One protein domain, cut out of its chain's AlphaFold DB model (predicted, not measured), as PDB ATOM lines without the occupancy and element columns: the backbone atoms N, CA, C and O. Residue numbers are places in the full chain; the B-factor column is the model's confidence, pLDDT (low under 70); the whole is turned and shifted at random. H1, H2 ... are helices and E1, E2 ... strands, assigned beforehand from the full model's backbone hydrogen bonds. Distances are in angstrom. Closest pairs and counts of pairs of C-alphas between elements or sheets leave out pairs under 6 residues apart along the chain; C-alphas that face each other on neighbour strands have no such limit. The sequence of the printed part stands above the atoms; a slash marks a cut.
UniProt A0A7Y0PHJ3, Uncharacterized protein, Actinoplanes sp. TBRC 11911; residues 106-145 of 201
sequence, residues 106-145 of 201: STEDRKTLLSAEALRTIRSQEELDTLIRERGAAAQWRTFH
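Overview. This is residues 106 to 145 of the 201 residues of an uncharacterized protein of Actinoplanes sp. TBRC 11911 (UniProt A0A7Y0PHJ3). A long, narrow and loose loop of chain: helix H3 makes one side, the two short helices H1 and H2 follow one another along the other side, and the chain turns back between H2 and H3 at one end. The short strand E1 lies at the other end, beyond H3. The printed part has 40 residues with three named helices and one named strand, in the order H1, H2, H3, E1, and its class is mostly helix. The whole is loose, with a radius of gyration of the C-alphas of 11.3 A, and is a rod spanning 37 by 17 by 14 A.

Arrangement. The longest helix is H3, residues 125 to 138. H1, residues 110 to 113, is close to H3 but not clearly touching; their closest C-alphas, of Leu 113 and Arg 135, are 6.1 A apart. H2, residues 116 to 120, is also close to H3 but not clearly touching; their closest C-alphas, of Leu 119 and Leu 128, are 7.8 A apart. H1 and H2 are apart. E1, residues 142 to 144, is apart from H1, H2 and H3, and pairs with no named strand. In H2 and H3 every O i to N i+4 pair is within hydrogen-bond range; H1 is too short for such a pair, and its one O i to N i+3 pair is within range.

Along the chain. H3 measures 19.9 A from C-alpha 125 at (25.354, 18.584, 30.015) to C-alpha 138 at (20.134, -0.383, 26.836). H1 measures 5.1 A, H2 6.2 A, and E1 6.9 A, ending with C-alpha 144 at (27.183, -9.388, 42.127).

Size, cuts and confidence. The two C-alphas farthest apart, of Arg 123 and His 145, are 37.5 A apart. The printed part has no cut, and its three links are tight. The mean pLDDT of the printed part is 83.5; residues 108 to 112 are under 70.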
ATOM      1  N   SER A 106      27.025  -3.788  37.499       87.56
ATOM      2  CA  SER A 106      28.132  -3.558  36.573       87.56
ATOM      3  C   SER A 106      27.744  -3.921  35.145       87.56
ATOM      4  O   SER A 106      26.810  -4.687  34.912       87.56
ATOM      5  N   THR A 107      28.470  -3.363  34.183       85.38
ATOM      6  CA  THR A 107      28.351  -3.706  32.767       85.38
ATOM      7  C   THR A 107      29.750  -3.950  32.206       85.38
ATOM      8  O   THR A 107      30.675  -3.190  32.500       85.38
ATOM      9  N   GLU A 108      29.928  -5.030  31.441       69.19
ATOM     10  CA  GLU A 108      31.234  -5.405  30.868       69.19
ATOM     11  C   GLU A 108      31.700  -4.427  29.777       69.19
ATOM     12  O   GLU A 108      32.891  -4.304  29.505       69.19
ATOM     13  N   ASP A 109      30.763  -3.660  29.222       69.00
ATOM     14  CA  ASP A 109      30.922  -2.894  27.990       69.00
ATOM     15  C   ASP A 109      30.965  -1.377  28.219       69.00
ATOM     16  O   ASP A 109      30.685  -0.573  27.336       69.00
ATOM     17  N   ARG A 110      31.346  -0.910  29.413       67.00
ATOM     18  CA  ARG A 110      31.286   0.532  29.722       67.00
ATOM     19  C   ARG A 110      32.072   1.410  28.738       67.00
ATOM     20  O   ARG A 110      31.607   2.476  28.344       67.00
ATOM     21  N   LYS A 111      33.249   0.940  28.312       66.62
ATOM     22  CA  LYS A 111      34.108   1.648  27.346       66.62
ATOM     23  C   LYS A 111      33.539   1.643  25.924       66.62
ATOM     24  O   LYS A 111      33.841   2.551  25.156       66.62
ATOM     25  N   THR A 112      32.743   0.638  25.566       68.50
ATOM     26  CA  THR A 112      32.081   0.549  24.255       68.50
ATOM     27  C   THR A 112      30.753   1.312  24.248       68.50
ATOM     28  O   THR A 112      30.379   1.870  23.219       68.50
ATOM     29  N   LEU A 113      30.087   1.434  25.403       74.12
ATOM     30  CA  LEU A 113      28.845   2.196  25.577       74.12
ATOM     31  C   LEU A 113      29.037   3.716  25.446       74.12
ATOM     32  O   LEU A 113      28.114   4.406  25.017       74.12
ATOM     33  N   LEU A 114      30.228   4.226  25.770       78.12
ATOM     34  CA  LEU A 114      30.587   5.647  25.695       78.12
ATOM     35  C   LEU A 114      31.854   5.839  24.848       78.12
ATOM     36  O   LEU A 114      32.922   6.185  25.353       78.12
ATOM     37  N   SER A 115      31.747   5.567  23.546       79.62
ATOM     38  CA  SER A 115      32.873   5.718  22.620       79.62
ATOM     39  C   SER A 115      33.290   7.186  22.455       79.62
ATOM     40  O   SER A 115      32.472   8.102  22.547       79.62
ATOM     41  N   ALA A 116      34.567   7.421  22.134       81.56
ATOM     42  CA  ALA A 116      35.069   8.770  21.859       81.56
ATOM     43  C   ALA A 116      34.286   9.461  20.727       81.56
ATOM     44  O   ALA A 116      34.071  10.665  20.769       81.56
ATOM     45  N   GLU A 117      33.819   8.704  19.732       82.62
ATOM     46  CA  GLU A 117      32.978   9.227  18.654       82.62
ATOM     47  C   GLU A 117      31.618   9.722  19.162       82.62
ATOM     48  O   GLU A 117      31.223  10.836  18.822       82.62
ATOM     49  N   ALA A 118      30.952   8.958  20.035       79.44
ATOM     50  CA  ALA A 118      29.675   9.350  20.633       79.44
ATOM     51  C   ALA A 118      29.799  10.596  21.528       79.44
ATOM     52  O   ALA A 118      28.871  11.395  21.608       79.44
ATOM     53  N   LEU A 119      30.952  10.788  22.175       83.38
ATOM     54  CA  LEU A 119      31.209  11.953  23.026       83.38
ATOM     55  C   LEU A 119      31.590  13.209  22.225       83.38
ATOM     56  O   LEU A 119      31.321  14.325  22.664       83.38
ATOM     57  N   ARG A 120      32.173  13.065  21.025       84.06
ATOM     58  CA  ARG A 120      32.621  14.202  20.191       84.06
ATOM     59  C   ARG A 120      31.488  15.104  19.712       84.06
ATOM     60  O   ARG A 120      31.756  16.264  19.374       84.06
ATOM     61  N   THR A 121      30.263  14.593  19.647       81.94
ATOM     62  CA  THR A 121      29.079  15.342  19.207       81.94
ATOM     63  C   THR A 121      28.376  16.078  20.340       81.94
ATOM     64  O   THR A 121      27.559  16.940  20.044       81.94
ATOM     65  N   ILE A 122      28.712  15.784  21.599       87.25
ATOM     66  CA  ILE A 122      28.086  16.385  22.778       87.25
ATOM     67  C   ILE A 122      28.548  17.838  22.943       87.25
ATOM     68  O   ILE A 122      29.740  18.157  22.818       87.25
ATOM     69  N   ARG A 123      27.589  18.731  23.185       85.06
ATOM     70  CA  ARG A 123      27.784  20.181  23.330       85.06
ATOM     71  C   ARG A 123      27.172  20.747  24.610       85.06
ATOM     72  O   ARG A 123      27.377  21.925  24.888       85.06
ATOM     73  N   SER A 124      26.456  19.937  25.390       85.94
ATOM     74  CA  SER A 124      25.840  20.354  26.652       85.94
ATOM     75  C   SER A 124      25.774  19.216  27.674       85.94
ATOM     76  O   SER A 124      25.865  18.037  27.326       85.94
ATOM     77  N   GLN A 125      25.564  19.570  28.948       84.12
ATOM     78  CA  GLN A 125      25.354  18.584  30.015       84.12
ATOM     79  C   GLN A 125      24.057  17.790  29.802       84.12
ATOM     80  O   GLN A 125      24.022  16.598  30.077       84.12
ATOM     81  N   GLU A 126      23.012  18.422  29.264       86.38
ATOM     82  CA  GLU A 126      21.730  17.767  28.982       86.38
ATOM     83  C   GLU A 126      21.862  16.679  27.904       86.38
ATOM     84  O   GLU A 126      21.306  15.584  28.041       86.38
ATOM     85  N   GLU A 127      22.648  16.940  26.855       87.81
ATOM     86  CA  GLU A 127      22.964  15.944  25.825       87.81
ATOM     87  C   GLU A 127      23.772  14.777  26.403       87.81
ATOM     88  O   GLU A 127      23.491  13.616  26.094       87.81
ATOM     89  N   LEU A 128      24.742  15.071  27.278       86.69
ATOM     90  CA  LEU A 128      25.523  14.042  27.960       86.69
ATOM     91  C   LEU A 128      24.640  13.170  28.865       86.69
ATOM     92  O   LEU A 128      24.710  11.945  28.789       86.69
ATOM     93  N   ASP A 129      23.781  13.786  29.678       86.06
ATOM     94  CA  ASP A 129      22.861  13.089  30.582       86.06
ATOM     95  C   ASP A 129      21.865  12.215  29.807       86.06
ATOM     96  O   ASP A 129      21.532  11.104  30.238       86.06
ATOM     97  N   THR A 130      21.405  12.691  28.647       88.44
ATOM     98  CA  THR A 130      20.529  11.931  27.746       88.44
ATOM     99  C   THR A 130      21.253  10.708  27.196       88.44
ATOM    100  O   THR A 130      20.748   9.592  27.338       88.44
ATOM    101  N   LEU A 131      22.471  10.882  26.668       87.81
ATOM    102  CA  LEU A 131      23.286   9.775  26.167       87.81
ATOM    103  C   LEU A 131      23.565   8.739  27.266       87.81
ATOM    104  O   LEU A 131      23.375   7.543  27.046       87.81
ATOM    105  N   ILE A 132      23.979   9.179  28.457       86.88
ATOM    106  CA  ILE A 132      24.247   8.303  29.609       86.88
ATOM    107  C   ILE A 132      23.001   7.492  29.972       86.88
ATOM    108  O   ILE A 132      23.096   6.281  30.188       86.88
ATOM    109  N   ARG A 133      21.825   8.131  30.000       86.06
ATOM    110  CA  ARG A 133      20.552   7.476  30.321       86.06
ATOM    111  C   ARG A 133      20.157   6.440  29.276       86.06
ATOM    112  O   ARG A 133      19.789   5.327  29.646       86.06
ATOM    113  N   GLU A 134      20.233   6.783  27.994       87.62
ATOM    114  CA  GLU A 134      19.895   5.873  26.894       87.62
ATOM    115  C   GLU A 134      20.831   4.662  26.864       87.62
ATOM    116  O   GLU A 134      20.380   3.516  26.793       87.62
ATOM    117  N   ARG A 135      22.142   4.903  26.992       88.00
ATOM    118  CA  ARG A 135      23.154   3.841  27.016       88.00
ATOM    119  C   ARG A 135      23.028   2.972  28.258       88.00
ATOM    120  O   ARG A 135      23.115   1.756  28.138       88.00
ATOM    121  N   GLY A 136      22.774   3.567  29.421       87.00
ATOM    122  CA  GLY A 136      22.514   2.836  30.660       87.00
ATOM    123  C   GLY A 136      21.269   1.954  30.560       87.00
ATOM    124  O   GLY A 136      21.319   0.775  30.910       87.00
ATOM    125  N   ALA A 137      20.176   2.477  29.999       86.62
ATOM    126  CA  ALA A 137      18.927   1.735  29.832       86.62
ATOM    127  C   ALA A 137      19.045   0.548  28.858       86.62
ATOM    128  O   ALA A 137      18.366  -0.458  29.058       86.62
ATOM    129  N   ALA A 138      19.893   0.663  27.830       85.94
ATOM    130  CA  ALA A 138      20.134  -0.383  26.836       85.94
ATOM    131  C   ALA A 138      21.278  -1.350  27.205       85.94
ATOM    132  O   ALA A 138      21.466  -2.361  26.528       85.94
ATOM    133  N   ALA A 139      22.061  -1.042  28.242       87.25
ATOM    134  CA  ALA A 139      23.212  -1.846  28.622       87.25
ATOM    135  C   ALA A 139      22.801  -3.216  29.176       87.25
ATOM    136  O   ALA A 139      21.790  -3.371  29.863       87.25
ATOM    137  N   GLN A 140      23.649  -4.215  28.929       87.94
ATOM    138  CA  GLN A 140      23.561  -5.493  29.621       87.94
ATOM    139  C   GLN A 140      24.186  -5.342  31.007       87.94
ATOM    140  O   GLN A 140      25.408  -5.215  31.151       87.94
ATOM    141  N   TRP A 141      23.324  -5.316  32.019       89.06
ATOM    142  CA  TRP A 141      23.716  -5.241  33.419       89.06
ATOM    143  C   TRP A 141      23.916  -6.634  34.003       89.06
ATOM    144  O   TRP A 141      23.177  -7.567  33.692       89.06
ATOM    145  N   ARG A 142      24.903  -6.749  34.886       90.06
ATOM    146  CA  ARG A 142      25.134  -7.909  35.742       90.06
ATOM    147  C   ARG A 142      25.219  -7.456  37.185       90.06
ATOM    148  O   ARG A 142      25.750  -6.382  37.484       90.06
ATOM    149  N   THR A 143      24.729  -8.303  38.072       91.69
ATOM    150  CA  THR A 143      24.749  -8.079  39.513       91.69
ATOM    151  C   THR A 143      25.733  -9.025  40.186       91.69
ATOM    152  O   THR A 143      25.914 -10.170  39.774       91.69
ATOM    153  N   PHE A 144      26.362  -8.556  41.257       90.75
ATOM    154  CA  PHE A 144      27.183  -9.388  42.127       90.75
ATOM    155  C   PHE A 144      26.930  -9.020  43.584       90.75
ATOM    156  O   PHE A 144      27.084  -7.859  43.963       90.75
ATOM    157  N   HIS A 145      26.564 -10.003  44.404       90.06
ATOM    158  CA  HIS A 145      26.371  -9.823  45.836       90.06
ATOM    159  C   HIS A 145      27.628 -10.278  46.606       90.06
ATOM    160  O   HIS A 145      27.858 -11.485  46.736       90.06
TER     161      HIS A 145